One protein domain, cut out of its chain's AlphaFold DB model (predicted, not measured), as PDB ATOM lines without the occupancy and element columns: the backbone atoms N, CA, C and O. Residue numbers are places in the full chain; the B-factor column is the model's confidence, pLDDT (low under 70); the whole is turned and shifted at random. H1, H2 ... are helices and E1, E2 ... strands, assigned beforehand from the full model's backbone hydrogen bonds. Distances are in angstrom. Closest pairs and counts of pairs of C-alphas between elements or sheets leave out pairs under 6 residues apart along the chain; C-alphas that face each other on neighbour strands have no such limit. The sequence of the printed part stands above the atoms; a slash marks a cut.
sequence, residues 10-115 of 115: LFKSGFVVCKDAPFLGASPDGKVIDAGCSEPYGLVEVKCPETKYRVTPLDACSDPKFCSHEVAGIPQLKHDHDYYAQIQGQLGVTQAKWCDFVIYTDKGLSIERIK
ATOM      1  N   LEU A  10     -26.517 -41.386 -30.870       96.38
ATOM      2  CA  LEU A  10     -26.205 -40.512 -29.743       96.38
ATOM      3  C   LEU A  10     -26.160 -41.305 -28.434       96.38
ATOM      4  O   LEU A  10     -27.088 -42.045 -28.110       96.38
ATOM      5  N   PHE A  11     -25.109 -41.091 -27.649       97.69
ATOM      6  CA  PHE A  11     -24.961 -41.624 -26.300       97.69
ATOM      7  C   PHE A  11     -24.893 -40.480 -25.293       97.69
ATOM      8  O   PHE A  11     -24.240 -39.464 -25.536       97.69
ATOM      9  N   LYS A  12     -25.520 -40.670 -24.128       97.06
ATOM     10  CA  LYS A  12     -25.360 -39.747 -22.998       97.06
ATOM     11  C   LYS A  12     -23.891 -39.688 -22.581       97.06
ATOM     12  O   LYS A  12     -23.216 -40.720 -22.540       97.06
ATOM     13  N   SER A  13     -23.419 -38.497 -22.229       96.75
ATOM     14  CA  SER A  13     -22.134 -38.332 -21.555       96.75
ATOM     15  C   SER A  13     -22.333 -38.017 -20.074       96.75
ATOM     16  O   SER A  13     -23.374 -37.515 -19.661       96.75
ATOM     17  N   GLY A  14     -21.315 -38.335 -19.282       96.88
ATOM     18  CA  GLY A  14     -21.126 -37.768 -17.951       96.88
ATOM     19  C   GLY A  14     -19.876 -36.893 -17.942       96.88
ATOM     20  O   GLY A  14     -19.384 -36.487 -18.999       96.88
ATOM     21  N   PHE A  15     -19.316 -36.677 -16.754       97.88
ATOM     22  CA  PHE A  15     -18.031 -36.006 -16.607       97.88
ATOM     23  C   PHE A  15     -16.885 -36.925 -17.047       97.88
ATOM     24  O   PHE A  15     -16.740 -38.044 -16.551       97.88
ATOM     25  N   VAL A  16     -16.079 -36.458 -17.993       97.94
ATOM     26  CA  VAL A  16     -14.896 -37.145 -18.507       97.94
ATOM     27  C   VAL A  16     -13.665 -36.479 -17.910       97.94
ATOM     28  O   VAL A  16     -13.500 -35.271 -18.038       97.94
ATOM     29  N   VAL A  17     -12.797 -37.267 -17.280       98.12
ATOM     30  CA  VAL A  17     -11.497 -36.810 -16.770       98.12
ATOM     31  C   VAL A  17     -10.429 -37.104 -17.818       98.12
ATOM     32  O   VAL A  17     -10.399 -38.204 -18.378       98.12
ATOM     33  N   CYS A  18      -9.554 -36.137 -18.092       97.56
ATOM     34  CA  CYS A  18      -8.437 -36.338 -19.010       97.56
ATOM     35  C   CYS A  18      -7.431 -37.323 -18.397       97.56
ATOM     36  O   CYS A  18      -6.993 -37.149 -17.260       97.56
ATOM     37  N   LYS A  19      -7.052 -38.364 -19.148       94.00
ATOM     38  CA  LYS A  19      -6.142 -39.410 -18.652       94.00
ATOM     39  C   LYS A  19      -4.725 -38.888 -18.402       94.00
ATOM     40  O   LYS A  19      -4.119 -39.267 -17.406       94.00
ATOM     41  N   ASP A  20      -4.239 -38.010 -19.277       95.44
ATOM     42  CA  ASP A  20      -2.868 -37.484 -19.218       95.44
ATOM     43  C   ASP A  20      -2.742 -36.281 -18.270       95.44
ATOM     44  O   ASP A  20      -1.661 -35.985 -17.764       95.44
ATOM     45  N   ALA A  21      -3.860 -35.606 -17.988       96.38
ATOM     46  CA  ALA A  21      -3.940 -34.469 -17.078       96.38
ATOM     47  C   ALA A  21      -5.193 -34.582 -16.186       96.38
ATOM     48  O   ALA A  21      -6.191 -33.914 -16.456       96.38
ATOM     49  N   PRO A  22      -5.169 -35.387 -15.104       95.81
ATOM     50  CA  PRO A  22      -6.361 -35.684 -14.293       95.81
ATOM     51  C   PRO A  22      -7.012 -34.481 -13.594       95.81
ATOM     52  O   PRO A  22      -8.123 -34.591 -13.081       95.81
ATOM     53  N   PHE A  23      -6.330 -33.333 -13.562       96.88
ATOM     54  CA  PHE A  23      -6.878 -32.060 -13.090       96.88
ATOM     55  C   PHE A  23      -7.769 -31.358 -14.134       96.88
ATOM     56  O   PHE A  23      -8.412 -30.363 -13.810       96.88
ATOM     57  N   LEU A  24      -7.820 -31.861 -15.371       97.94
ATOM     58  CA  LEU A  24      -8.720 -31.409 -16.428       97.94
ATOM     59  C   LEU A  24      -9.882 -32.387 -16.597       97.94
ATOM     60  O   LEU A  24      -9.719 -33.610 -16.560       97.94
ATOM     61  N   GLY A  25     -11.060 -31.840 -16.878       98.00
ATOM     62  CA  GLY A  25     -12.224 -32.631 -17.234       98.00
ATOM     63  C   GLY A  25     -13.263 -31.821 -17.990       98.00
ATOM     64  O   GLY A  25     -13.206 -30.594 -18.036       98.00
ATOM     65  N   ALA A  26     -14.199 -32.525 -18.616       98.19
ATOM     66  CA  ALA A  26     -15.230 -31.932 -19.448       98.19
ATOM     67  C   ALA A  26     -16.504 -32.782 -19.436       98.19
ATOM     68  O   ALA A  26     -16.451 -34.002 -19.286       98.19
ATOM     69  N   SER A  27     -17.654 -32.142 -19.620       98.06
ATOM     70  CA  SER A  27     -18.954 -32.810 -19.715       98.06
ATOM     71  C   SER A  27     -19.654 -32.357 -20.994       98.06
ATOM     72  O   SER A  27     -20.395 -31.381 -20.935       98.06
ATOM     73  N   PRO A  28     -19.385 -32.993 -22.147       98.25
ATOM     74  CA  PRO A  28     -20.140 -32.712 -23.365       98.25
ATOM     75  C   PRO A  28     -21.597 -33.156 -23.207       98.25
ATOM     76  O   PRO A  28     -21.868 -34.105 -22.468       98.25
ATOM     77  N   ASP A  29     -22.526 -32.533 -23.928       98.44
ATOM     78  CA  ASP A  29     -23.946 -32.908 -23.852       98.44
ATOM     79  C   ASP A  29     -24.211 -34.326 -24.382       98.44
ATOM     80  O   ASP A  29     -25.092 -35.043 -23.896       98.44
ATOM     81  N   GLY A  30     -23.404 -34.785 -25.342       98.19
ATOM     82  CA  GLY A  30     -23.467 -36.158 -25.824       98.19
ATOM     83  C   GLY A  30     -22.247 -36.607 -26.618       98.19
ATOM     84  O   GLY A  30     -21.419 -35.811 -27.059       98.19
ATOM     85  N   LYS A  31     -22.151 -37.925 -26.801       98.00
ATOM     86  CA  LYS A  31     -21.165 -38.581 -27.666       98.00
ATOM     87  C   LYS A  31     -21.869 -39.075 -28.918       98.00
ATOM     88  O   LYS A  31     -22.916 -39.714 -28.818       98.00
ATOM     89  N   VAL A  32     -21.282 -38.810 -30.073       97.38
ATOM     90  CA  VAL A  32     -21.875 -39.090 -31.379       97.38
ATOM     91  C   VAL A  32     -21.067 -40.173 -32.087       97.38
ATOM     92  O   VAL A  32     -19.835 -40.132 -32.094       97.38
ATOM     93  N   ILE A  33     -21.767 -41.135 -32.692       96.44
ATOM     94  CA  ILE A  33     -21.203 -42.049 -33.688       96.44
ATOM     95  C   ILE A  33     -21.846 -41.753 -35.049       96.44
ATOM     96  O   ILE A  33     -23.034 -42.017 -35.254       96.44
ATOM     97  N   ASP A  34     -21.047 -41.240 -35.987       93.62
ATOM     98  CA  ASP A  34     -21.400 -41.033 -37.396       93.62
ATOM     99  C   ASP A  34     -20.615 -42.005 -38.287       93.62
ATOM    100  O   ASP A  34     -19.497 -41.739 -38.726       93.62
ATOM    101  N   ALA A  35     -21.236 -43.141 -38.604       91.00
ATOM    102  CA  ALA A  35     -20.603 -44.249 -39.321       91.00
ATOM    103  C   ALA A  35     -20.191 -43.963 -40.781       91.00
ATOM    104  O   ALA A  35     -19.669 -44.851 -41.443       91.00
ATOM    105  N   GLY A  36     -20.448 -42.772 -41.324       87.88
ATOM    106  CA  GLY A  36     -19.954 -42.414 -42.667       87.88
ATOM    107  C   GLY A  36     -19.118 -41.149 -42.689       87.88
ATOM    108  O   GLY A  36     -18.950 -40.572 -43.757       87.88
ATOM    109  N   CYS A  37     -18.605 -40.736 -41.533       86.12
ATOM    110  CA  CYS A  37     -17.445 -39.867 -41.463       86.12
ATOM    111  C   CYS A  37     -16.166 -40.709 -41.392       86.12
ATOM    112  O   CYS A  37     -16.176 -41.818 -40.861       86.12
ATOM    113  N   SER A  38     -15.056 -40.170 -41.904       89.50
ATOM    114  CA  SER A  38     -13.730 -40.791 -41.754       89.50
ATOM    115  C   SER A  38     -13.313 -40.896 -40.284       89.50
ATOM    116  O   SER A  38     -12.670 -41.861 -39.893       89.50
ATOM    117  N   GLU A  39     -13.729 -39.918 -39.478       92.31
ATOM    118  CA  GLU A  39     -13.620 -39.907 -38.021       92.31
ATOM    119  C   GLU A  39     -15.021 -40.129 -37.437       92.31
ATOM    120  O   GLU A  39     -15.784 -39.169 -37.314       92.31
ATOM    121  N   PRO A  40     -15.423 -41.374 -37.130       93.81
ATOM    122  CA  PRO A  40     -16.809 -41.665 -36.778       93.81
ATOM    123  C   PRO A  40     -17.187 -41.207 -35.367       93.81
ATOM    124  O   PRO A  40     -18.373 -41.110 -35.072       93.81
ATOM    125  N   TYR A  41     -16.211 -40.935 -34.498       96.06
ATOM    126  CA  TYR A  41     -16.444 -40.556 -33.106       96.06
ATOM    127  C   TYR A  41     -16.340 -39.044 -32.921       96.06
ATOM    128  O   TYR A  41     -15.292 -38.449 -33.178       96.06
ATOM    129  N   GLY A  42     -17.409 -38.447 -32.405       97.50
ATOM    130  CA  GLY A  42     -17.463 -37.026 -32.096       97.50
ATOM    131  C   GLY A  42     -18.279 -36.721 -30.854       97.50
ATOM    132  O   GLY A  42     -18.724 -37.614 -30.126       97.50
ATOM    133  N   LEU A  43     -18.467 -35.433 -30.616       98.44
ATOM    134  CA  LEU A  43     -19.280 -34.894 -29.532       98.44
ATOM    135  C   LEU A  43     -20.445 -34.082 -30.092       98.44
ATOM    136  O   LEU A  43     -20.457 -33.720 -31.267       98.44
ATOM    137  N   VAL A  44     -21.400 -33.763 -29.228       98.12
ATOM    138  CA  VAL A  44     -22.388 -32.714 -29.468       98.12
ATOM    139  C   VAL A  44     -22.423 -31.781 -28.262       98.12
ATOM    140  O   VAL A  44     -22.335 -32.250 -27.125       98.12
ATOM    141  N   GLU A  45     -22.551 -30.484 -28.524       98.62
ATOM    142  CA  GLU A  45     -22.764 -29.433 -27.524       98.62
ATOM    143  C   GLU A  45     -23.949 -28.577 -27.982       98.62
ATOM    144  O   GLU A  45     -23.922 -27.992 -29.064       98.62
ATOM    145  N   VAL A  46     -25.005 -28.512 -27.179       98.00
ATOM    146  CA  VAL A  46     -26.288 -27.898 -27.520       98.00
ATOM    147  C   VAL A  46     -26.511 -26.656 -26.672       98.00
ATOM    148  O   VAL A  46     -26.538 -26.698 -25.445       98.00
ATOM    149  N   LYS A  47     -26.760 -25.524 -27.327       97.88
ATOM    150  CA  LYS A  47     -27.165 -24.279 -26.675       97.88
ATOM    151  C   LYS A  47     -28.601 -23.926 -27.048       97.88
ATOM    152  O   LYS A  47     -28.973 -23.912 -28.220       97.88
ATOM    153  N   CYS A  48     -29.385 -23.572 -26.032       97.38
ATOM    154  CA  CYS A  48     -30.780 -23.141 -26.151       97.38
ATOM    155  C   CYS A  48     -30.919 -21.693 -25.635       97.38
ATOM    156  O   CYS A  48     -31.301 -21.494 -24.481       97.38
ATOM    157  N   PRO A  49     -30.543 -20.668 -26.422       95.00
ATOM    158  CA  PRO A  49     -30.492 -19.283 -25.953       95.00
ATOM    159  C   PRO A  49     -31.896 -18.713 -25.702       95.00
ATOM    160  O   PRO A  49     -32.616 -18.390 -26.644       95.00
ATOM    161  N   GLU A  50     -32.270 -18.517 -24.437       94.81
ATOM    162  CA  GLU A  50     -33.606 -18.040 -24.038       94.81
ATOM    163  C   GLU A  50     -33.994 -16.711 -24.711       94.81
ATOM    164  O   GLU A  50     -35.076 -16.583 -25.286       94.81
ATOM    165  N   THR A  51     -33.081 -15.735 -24.731       94.75
ATOM    166  CA  THR A  51     -33.322 -14.400 -25.312       94.75
ATOM    167  C   THR A  51     -33.505 -14.416 -26.829       94.75
ATOM    168  O   THR A  51     -34.020 -13.452 -27.396       94.75
ATOM    169  N   LYS A  52     -33.094 -15.502 -27.494       96.38
ATOM    170  CA  LYS A  52     -33.212 -15.714 -28.943       96.38
ATOM    171  C   LYS A  52     -34.091 -16.915 -29.284       96.38
ATOM    172  O   LYS A  52     -34.173 -17.301 -30.443       96.38
ATOM    173  N   TYR A  53     -34.800 -17.477 -28.304       95.00
ATOM    174  CA  TYR A  53     -35.550 -18.717 -28.477       95.00
ATOM    175  C   TYR A  53     -36.658 -18.606 -29.532       95.00
ATOM    176  O   TYR A  53     -36.990 -19.607 -30.150       95.00
ATOM    177  N   ARG A  54     -37.208 -17.402 -29.754       97.12
ATOM    178  CA  ARG A  54     -38.336 -17.143 -30.671       97.12
ATOM    179  C   ARG A  54     -37.952 -16.694 -32.085       97.12
ATOM    180  O   ARG A  54     -38.836 -16.334 -32.864       97.12
ATOM    181  N   VAL A  55     -36.662 -16.658 -32.406       97.44
ATOM    182  CA  VAL A  55     -36.148 -16.282 -33.734       97.44
ATOM    183  C   VAL A  55     -35.345 -17.435 -34.321       97.44
ATOM    184  O   VAL A  55     -34.979 -18.352 -33.592       97.44
ATOM    185  N   THR A  56     -35.086 -17.429 -35.630       97.81
ATOM    186  CA  THR A  56     -34.210 -18.458 -36.207       97.81
ATOM    187  C   THR A  56     -32.776 -18.286 -35.686       97.81
ATOM    188  O   THR A  56     -32.380 -17.170 -35.332       97.81
ATOM    189  N   PRO A  57     -31.948 -19.349 -35.661       97.19
ATOM    190  CA  PRO A  57     -30.537 -19.210 -35.300       97.19
ATOM    191  C   PRO A  57     -29.780 -18.212 -36.194       97.19
ATOM    192  O   PRO A  57     -28.858 -17.546 -35.728       97.19
ATOM    193  N   LEU A  58     -30.190 -18.082 -37.460       97.62
ATOM    194  CA  LEU A  58     -29.637 -17.104 -38.394       97.62
ATOM    195  C   LEU A  58     -30.038 -15.675 -38.014       97.62
ATOM    196  O   LEU A  58     -29.164 -14.830 -37.853       97.62
ATOM    197  N   ASP A  59     -31.321 -15.416 -37.749       97.75
ATOM    198  CA  ASP A  59     -31.780 -14.092 -37.299       97.75
ATOM    199  C   ASP A  59     -31.107 -13.674 -35.985       97.75
ATOM    200  O   ASP A  59     -30.799 -12.498 -35.779       97.75
ATOM    201  N   ALA A  60     -30.838 -14.631 -35.089       97.56
ATOM    202  CA  ALA A  60     -30.130 -14.379 -33.837       97.56
ATOM    203  C   ALA A  60     -28.715 -13.807 -34.051       97.56
ATOM    204  O   ALA A  60     -28.258 -13.022 -33.218       97.56
ATOM    205  N   CYS A  61     -28.059 -14.130 -35.172       97.50
ATOM    206  CA  CYS A  61     -26.728 -13.627 -35.525       97.50
ATOM    207  C   CYS A  61     -26.701 -12.121 -35.834       97.50
ATOM    208  O   CYS A  61     -25.623 -11.528 -35.843       97.50
ATOM    209  N   SER A  62     -27.861 -11.483 -36.038       96.56
ATOM    210  CA  SER A  62     -27.959 -10.020 -36.164       96.56
ATOM    211  C   SER A  62     -27.599  -9.275 -34.873       96.56
ATOM    212  O   SER A  62     -27.288  -8.085 -34.919       96.56
ATOM    213  N   ASP A  63     -27.619  -9.956 -33.721       97.00
ATOM    214  CA  ASP A  63     -27.171  -9.408 -32.445       97.00
ATOM    215  C   ASP A  63     -25.653  -9.609 -32.276       97.00
ATOM    216  O   ASP A  63     -25.196 -10.745 -32.115       97.00
ATOM    217  N   PRO A  64     -24.845  -8.533 -32.221       94.38
ATOM    218  CA  PRO A  64     -23.399  -8.642 -32.047       94.38
ATOM    219  C   PRO A  64     -22.973  -9.335 -30.748       94.38
ATOM    220  O   PRO A  64     -21.845  -9.817 -30.669       94.38
ATOM    221  N   LYS A  65     -23.845  -9.405 -29.734       95.50
ATOM    222  CA  LYS A  65     -23.583 -10.103 -28.467       95.50
ATOM    223  C   LYS A  65     -23.924 -11.591 -28.515       95.50
ATOM    224  O   LYS A  65     -23.651 -12.303 -27.555       95.50
ATOM    225  N   PHE A  66     -24.540 -12.067 -29.596       97.56
ATOM    226  CA  PHE A  66     -24.825 -13.484 -29.761       97.56
ATOM    227  C   PHE A  66     -23.533 -14.292 -29.930       97.56
ATOM    228  O   PHE A  66     -22.519 -13.768 -30.399       97.56
ATOM    229  N   CYS A  67     -23.555 -15.573 -29.558       97.62
ATOM    230  CA  CYS A  67     -22.365 -16.428 -29.606       97.62
ATOM    231  C   CYS A  67     -21.888 -16.734 -31.033       97.62
ATOM    232  O   CYS A  67     -20.740 -17.121 -31.229       97.62
ATOM    233  N   SER A  68     -22.766 -16.573 -32.021       98.00
ATOM    234  CA  SER A  68     -22.488 -16.833 -33.431       98.00
ATOM    235  C   SER A  68     -22.659 -15.581 -34.279       98.00
ATOM    236  O   SER A  68     -23.300 -14.612 -33.865       98.00
ATOM    237  N   HIS A  69     -22.056 -15.602 -35.458       98.06
ATOM    238  CA  HIS A  69     -22.212 -14.599 -36.500       98.06
ATOM    239  C   HIS A  69     -22.599 -15.276 -37.813       98.06
ATOM    240  O   HIS A  69     -22.372 -16.470 -37.998       98.06
ATOM    241  N   GLU A  70     -23.210 -14.520 -38.718       97.56
ATOM    242  CA  GLU A  70     -23.520 -15.034 -40.044       97.56
ATOM    243  C   GLU A  70     -22.258 -15.038 -40.913       97.56
ATOM    244  O   GLU A  70     -21.584 -14.015 -41.062       97.56
ATOM    245  N   VAL A  71     -21.995 -16.176 -41.547       96.31
ATOM    246  CA  VAL A  71     -21.011 -16.315 -42.618       96.31
ATOM    247  C   VAL A  71     -21.682 -17.028 -43.787       96.31
ATOM    248  O   VAL A  71     -22.069 -18.190 -43.680       96.31
ATOM    249  N   ALA A  72     -21.843 -16.318 -44.907       95.19
ATOM    250  CA  ALA A  72     -22.492 -16.830 -46.119       95.19
ATOM    251  C   ALA A  72     -23.888 -17.449 -45.866       95.19
ATOM    252  O   ALA A  72     -24.205 -18.516 -46.391       95.19
ATOM    253  N   GLY A  73     -24.722 -16.788 -45.052       95.00
ATOM    254  CA  GLY A  73     -26.074 -17.250 -44.719       95.00
ATOM    255  C   GLY A  73     -26.142 -18.385 -43.692       95.00
ATOM    256  O   GLY A  73     -27.210 -18.966 -43.502       95.00
ATOM    257  N   ILE A  74     -25.028 -18.728 -43.036       94.75
ATOM    258  CA  ILE A  74     -24.950 -19.820 -42.059       94.75
ATOM    259  C   ILE A  74     -24.416 -19.269 -40.729       94.75
ATOM    260  O   ILE A  74     -23.405 -18.563 -40.735       94.75
ATOM    261  N   PRO A  75     -25.055 -19.577 -39.583       97.44
ATOM    262  CA  PRO A  75     -24.480 -19.290 -38.271       97.44
ATOM    263  C   PRO A  75     -23.157 -20.035 -38.072       97.44
ATOM    264  O   PRO A  75     -23.110 -21.252 -38.239       97.44
ATOM    265  N   GLN A  76     -22.115 -19.307 -37.686       98.19
ATOM    266  CA  GLN A  76     -20.834 -19.855 -37.244       98.19
ATOM    267  C   GLN A  76     -20.505 -19.320 -35.856       98.19
ATOM    268  O   GLN A  76     -20.701 -18.133 -35.577       98.19
ATOM    269  N   LEU A  77     -20.023 -20.185 -34.972       98.50
ATOM    270  CA  LEU A  77     -19.598 -19.835 -33.631       98.50
ATOM    271  C   LEU A  77     -18.376 -18.929 -33.716       98.50
ATOM    272  O   LEU A  77     -17.388 -19.233 -34.382       98.50
ATOM    273  N   LYS A  78     -18.415 -17.811 -32.993       98.44
ATOM    274  CA  LYS A  78     -17.270 -16.909 -32.946       98.44
ATOM    275  C   LYS A  78     -16.116 -17.591 -32.211       98.44
ATOM    276  O   LYS A  78     -16.287 -18.086 -31.096       98.44
ATOM    277  N   HIS A  79     -14.938 -17.596 -32.825       97.19
ATOM    278  CA  HIS A  79     -13.754 -18.263 -32.272       97.19
ATOM    279  C   HIS A  79     -13.227 -17.603 -30.984       97.19
ATOM    280  O   HIS A  79     -12.511 -18.241 -30.218       97.19
ATOM    281  N   ASP A  80     -13.580 -16.340 -30.738       97.19
ATOM    282  CA  ASP A  80     -13.253 -15.586 -29.523       97.19
ATOM    283  C   ASP A  80     -14.318 -15.717 -28.417       97.19
ATOM    284  O   ASP A  80     -14.190 -15.096 -27.364       97.19
ATOM    285  N   HIS A  81     -15.362 -16.528 -28.622       98.19
ATOM    286  CA  HIS A  81     -16.415 -16.757 -27.637       98.19
ATOM    287  C   HIS A  81     -16.076 -17.925 -26.697       98.19
ATOM    288  O   HIS A  81     -15.540 -18.949 -27.123       98.19
ATOM    289  N   ASP A  82     -16.492 -17.839 -25.429       98.25
ATOM    290  CA  ASP A  82     -16.211 -18.852 -24.395       98.25
ATOM    291  C   ASP A  82     -16.659 -20.272 -24.780       98.25
ATOM    292  O   ASP A  82     -16.015 -21.257 -24.427       98.25
ATOM    293  N   TYR A  83     -17.746 -20.397 -25.543       98.50
ATOM    294  CA  TYR A  83     -18.213 -21.688 -26.066       98.50
ATOM    295  C   TYR A  83     -17.215 -22.347 -27.023       98.50
ATOM    296  O   TYR A  83     -17.109 -23.571 -27.022       98.50
ATOM    297  N   TYR A  84     -16.450 -21.573 -27.798       98.62
ATOM    298  CA  TYR A  84     -15.413 -22.140 -28.658       98.62
ATOM    299  C   TYR A  84     -14.290 -22.729 -27.798       98.62
ATOM    300  O   TYR A  84     -13.908 -23.884 -27.980       98.62
ATOM    301  N   ALA A  85     -13.841 -21.988 -26.780       98.44
ATOM    302  CA  ALA A  85     -12.868 -22.483 -25.808       98.44
ATOM    303  C   ALA A  85     -13.387 -23.714 -25.034       98.44
ATOM    304  O   ALA A  85     -12.641 -24.673 -24.833       98.44
ATOM    305  N   GLN A  86     -14.672 -23.728 -24.656       98.62
ATOM    306  CA  GLN A  86     -15.334 -24.870 -24.015       98.62
ATOM    307  C   GLN A  86     -15.249 -26.126 -24.895       98.62
ATOM    308  O   GLN A  86     -14.856 -27.189 -24.413       98.62
ATOM    309  N   ILE A  87     -15.584 -26.002 -26.181       98.69
ATOM    310  CA  ILE A  87     -15.576 -27.114 -27.137       98.69
ATOM    311  C   ILE A  87     -14.150 -27.608 -27.384       98.69
ATOM    312  O   ILE A  87     -13.904 -28.807 -27.302       98.69
ATOM    313  N   GLN A  88     -13.186 -26.710 -27.587       98.56
ATOM    314  CA  GLN A  88     -11.775 -27.093 -27.725       98.56
ATOM    315  C   GLN A  88     -11.266 -27.840 -26.478       98.56
ATOM    316  O   GLN A  88     -10.583 -28.861 -26.590       98.56
ATOM    317  N   GLY A  89     -11.675 -27.409 -25.280       98.12
ATOM    318  CA  GLY A  89     -11.413 -28.127 -24.032       98.12
ATOM    319  C   GLY A  89     -12.041 -29.526 -24.000       98.12
ATOM    320  O   GLY A  89     -11.374 -30.495 -23.636       98.12
ATOM    321  N   GLN A  90     -13.300 -29.665 -24.428       98.56
ATOM    322  CA  GLN A  90     -13.972 -30.965 -24.546       98.56
ATOM    323  C   GLN A  90     -13.257 -31.897 -25.535       98.56
ATOM    324  O   GLN A  90     -13.065 -33.076 -25.220       98.56
ATOM    325  N   LEU A  91     -12.825 -31.392 -26.693       98.19
ATOM    326  CA  LEU A  91     -12.065 -32.158 -27.685       98.19
ATOM    327  C   LEU A  91     -10.729 -32.636 -27.106       98.19
ATOM    328  O   LEU A  91     -10.423 -33.827 -27.167       98.19
ATOM    329  N   GLY A  92      -9.986 -31.749 -26.437       97.44
ATOM    330  CA  GLY A  92      -8.732 -32.097 -25.765       97.44
ATOM    331  C   GLY A  92      -8.902 -33.138 -24.651       97.44
ATOM    332  O   GLY A  92      -8.142 -34.102 -24.575       97.44
ATOM    333  N   VAL A  93      -9.926 -33.006 -23.805       98.12
ATOM    334  CA  VAL A  93     -10.174 -33.945 -22.694       98.12
ATOM    335  C   VAL A  93     -10.612 -35.323 -23.195       98.12
ATOM    336  O   VAL A  93     -10.166 -36.345 -22.675       98.12
ATOM    337  N   THR A  94     -11.503 -35.365 -24.186       96.81
ATOM    338  CA  THR A  94     -12.127 -36.613 -24.661       96.81
ATOM    339  C   THR A  94     -11.357 -37.299 -25.784       96.81
ATOM    340  O   THR A  94     -11.650 -38.455 -26.088       96.81
ATOM    341  N   GLN A  95     -10.391 -36.601 -26.393       95.88
ATOM    342  CA  GLN A  95      -9.660 -37.012 -27.596       95.88
ATOM    343  C   GLN A  95     -10.548 -37.189 -28.844       95.88
ATOM    344  O   GLN A  95     -10.117 -37.782 -29.837       95.88
ATOM    345  N   ALA A  96     -11.780 -36.667 -28.816       96.94
ATOM    346  CA  ALA A  96     -12.644 -36.601 -29.988       96.94
ATOM    347  C   ALA A  96     -12.056 -35.661 -31.053       96.94
ATOM    348  O   ALA A  96     -11.338 -34.713 -30.738       96.94
ATOM    349  N   LYS A  97     -12.356 -35.929 -32.329       97.56
ATOM    350  CA  LYS A  97     -11.816 -35.158 -33.466       97.56
ATOM    351  C   LYS A  97     -12.713 -34.024 -33.933       97.56
ATOM    352  O   LYS A  97     -12.300 -33.234 -34.775       97.56
ATOM    353  N   TRP A  98     -13.948 -33.998 -33.452       98.00
ATOM    354  CA  TRP A  98     -14.915 -32.972 -33.787       98.00
ATOM    355  C   TRP A  98     -16.059 -32.941 -32.774       98.00
ATOM    356  O   TRP A  98     -16.332 -33.921 -32.072       98.00
ATOM    357  N   CYS A  99     -16.731 -31.799 -32.724       98.44
ATOM    358  CA  CYS A  99     -17.947 -31.561 -31.965       98.44
ATOM    359  C   CYS A  99     -18.965 -30.892 -32.890       98.44
ATOM    360  O   CYS A  99     -18.634 -29.912 -33.558       98.44
ATOM    361  N   ASP A 100     -20.183 -31.421 -32.942       97.62
ATOM    362  CA  ASP A 100     -21.304 -30.732 -33.568       97.62
ATOM    363  C   ASP A 100     -21.871 -29.725 -32.554       97.62
ATOM    364  O   ASP A 100     -22.497 -30.095 -31.557       97.62
ATOM    365  N   PHE A 101     -21.619 -28.442 -32.792       98.44
ATOM    366  CA  PHE A 101     -22.185 -27.337 -32.034       98.44
ATOM    367  C   PHE A 101     -23.590 -27.041 -32.548       98.44
ATOM    368  O   PHE A 101     -23.783 -26.746 -33.729       98.44
ATOM    369  N   VAL A 102     -24.580 -27.131 -31.666       97.94
ATOM    370  CA  VAL A 102     -25.992 -26.991 -32.016       97.94
ATOM    371  C   VAL A 102     -26.576 -25.768 -31.337       97.94
ATOM    372  O   VAL A 102     -26.542 -25.645 -30.115       97.94
ATOM    373  N   ILE A 103     -27.206 -24.900 -32.121       97.88
ATOM    374  CA  ILE A 103     -28.068 -23.838 -31.604       97.88
ATOM    375  C   ILE A 103     -29.507 -24.258 -31.846       97.88
ATOM    376  O   ILE A 103     -29.932 -24.392 -32.994       97.88
ATOM    377  N   TYR A 104     -30.258 -24.434 -30.766       97.38
ATOM    378  CA  TYR A 104     -31.674 -24.767 -30.816       97.38
ATOM    379  C   TYR A 104     -32.549 -23.574 -30.420       97.38
ATOM    380  O   TYR A 104     -32.338 -22.929 -29.393       97.38
ATOM    381  N   THR A 105     -33.570 -23.316 -31.234       96.94
ATOM    382  CA  THR A 105     -34.618 -22.305 -31.026       96.94
ATOM    383  C   THR A 105     -35.981 -22.918 -31.360       96.94
ATOM    384  O   THR A 105     -36.052 -23.956 -32.023       96.94
ATOM    385  N   ASP A 106     -37.084 -22.265 -30.988       96.19
ATOM    386  CA  ASP A 106     -38.426 -22.696 -31.406       96.19
ATOM    387  C   ASP A 106     -38.677 -22.540 -32.916       96.19
ATOM    388  O   ASP A 106     -39.620 -23.131 -33.447       96.19
ATOM    389  N   LYS A 107     -37.828 -21.775 -33.617       97.00
ATOM    390  CA  LYS A 107     -37.899 -21.564 -35.069       97.00
ATOM    391  C   LYS A 107     -37.005 -22.497 -35.870       97.00
ATOM    392  O   LYS A 107     -37.087 -22.489 -37.096       97.00
ATOM    393  N   GLY A 108     -36.174 -23.305 -35.218       94.62
ATOM    394  CA  GLY A 108     -35.316 -24.267 -35.895       94.62
ATOM    395  C   GLY A 108     -33.985 -24.497 -35.196       94.62
ATOM    396  O   GLY A 108     -33.758 -24.077 -34.060       94.62
ATOM    397  N   LEU A 109     -33.103 -25.182 -35.916       94.75
ATOM    398  CA  LEU A 109     -31.791 -25.598 -35.444       94.75
ATOM    399  C   LEU A 109     -30.704 -25.194 -36.439       94.75
ATOM    400  O   LEU A 109     -30.924 -25.219 -37.650       94.75
ATOM    401  N   SER A 110     -29.533 -24.851 -35.917       95.94
ATOM    402  CA  SER A 110     -28.292 -24.729 -36.678       95.94
ATOM    403  C   SER A 110     -27.283 -25.711 -36.099       95.94
ATOM    404  O   SER A 110     -27.254 -25.902 -34.884       95.94
ATOM    405  N   ILE A 111     -26.517 -26.365 -36.973       95.94
ATOM    406  CA  ILE A 111     -25.468 -27.314 -36.603       95.94
ATOM    407  C   ILE A 111     -24.194 -26.893 -37.325       95.94
ATOM    408  O   ILE A 111     -24.178 -26.814 -38.554       95.94
ATOM    409  N   GLU A 112     -23.132 -26.677 -36.564       97.00
ATOM    410  CA  GLU A 112     -21.791 -26.411 -37.066       97.00
ATOM    411  C   GLU A 112     -20.829 -27.478 -36.546       97.00
ATOM    412  O   GLU A 112     -20.804 -27.772 -35.353       97.00
ATOM    413  N   ARG A 113     -20.003 -28.048 -37.427       95.94
ATOM    414  CA  ARG A 113     -18.964 -28.994 -37.015       95.94
ATOM    415  C   ARG A 113     -17.657 -28.270 -36.717       95.94
ATOM    416  O   ARG A 113     -16.998 -27.787 -37.637       95.94
ATOM    417  N   ILE A 114     -17.248 -28.302 -35.457       97.56
ATOM    418  CA  ILE A 114     -16.004 -27.712 -34.955       97.56
ATOM    419  C   ILE A 114     -14.954 -28.811 -34.791       97.56
ATOM    420  O   ILE A 114     -15.281 -29.930 -34.388       97.56
ATOM    421  N   LYS A 115     -13.701 -28.500 -35.131       94.94
ATOM    422  CA  LYS A 115     -12.537 -29.389 -35.030       94.94
ATOM    423  C   LYS A 115     -11.448 -28.770 -34.172       94.94
ATOM    424  O   LYS A 115     -11.400 -27.520 -34.111       94.94
TER     425      LYS A 115
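AT A GLANCE: This is residues 10 to 115 of the 115 residues of the protein "DNA polymerase" of Paramuricea clavata (UniProt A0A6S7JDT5). A strongly twisted sheet of five strands is crossed slantwise on one face by the long helix H2, while a small hairpin of E4 and E5, with the short helix H1, packs beside edge strand E7. Residues 13 to 29 make a long loop between E1 and E2, whose tip at Asp 20 lies at the far end of the domain from Arg 54. The printed part has 106 residues with two named helices and seven named strands, in the order E1 E2 E3 H1 E4 E5 H2 E6 E7. The large sheet runs E1 E2 E3 E6 E7 and is mixed; the class is mixed, helices and strands. The whole is compact, with a radius of gyration of the C-alphas of 14.3 A, and spans 41 by 32 by 23 A.

HOW THE PARTS SIT: E1, residues 10 to 12, E2, residues 30 to 33, and E3, residues 41 to 47, form a meander, each strand the antiparallel neighbour of the one before. N 11 and O 31 are 2.8 A apart, and N 32 and O 42 are 2.8 A apart. E3 is parallel to E6, residues 99 to 105, at 27 degrees, with N 47 and O 102 at 2.8 A. E6 and E7, residues 108 to 114, form an antiparallel hairpin, with N 101 and O 112 at 2.8 A. H2, residues 82 to 94, is on one face of this sheet, two layers in all, at a height over the sheet of 9.4 A. It lies over E3 and E6 and runs slantwise to the strands, at 37 degrees to E6 on the local plane; the closest C-alphas of H2 and E6, Ile 87 and Cys 99, are 7.0 A apart. H1, residues 57 to 60, only grazes the sheet; its Pro 57 and Ser 110 of E7 have C-alphas 6.1 A apart, the closest of the two elements. E4, residues 68 to 71, and E5, residues 74 to 77, form an antiparallel hairpin, with N 69 and O 76 at 2.9 A. The closest C-alphas of E5 and E7, Gln 76 and Glu 112, are 6.6 A apart. H1 and H2 are apart. In H2 every O i to N i+4 pair is within hydrogen-bond range; H1 is too short for such a pair, and its one O i to N i+3 pair is out of range.

IN THESE COORDINATES: E1 begins at C-alpha 10, (-26.205, -40.512, -29.743). E3 measures 20.5 A, H2 18.2 A, E6 19.1 A and E7 19.6 A from first to last C-alpha. H2 begins at C-alpha 82, (-16.211, -18.852, -24.395), and E7 ends at C-alpha 114, (-16.004, -27.712, -34.955).

THE WHOLE: The C-alphas of Asp 20 and Arg 54, the two farthest apart, are 42.5 A apart. The printed part has no cut. The link from E1 to E2, 17 residues, is long. The mean pLDDT of the printed part is 96.7, and no printed residue is under 70.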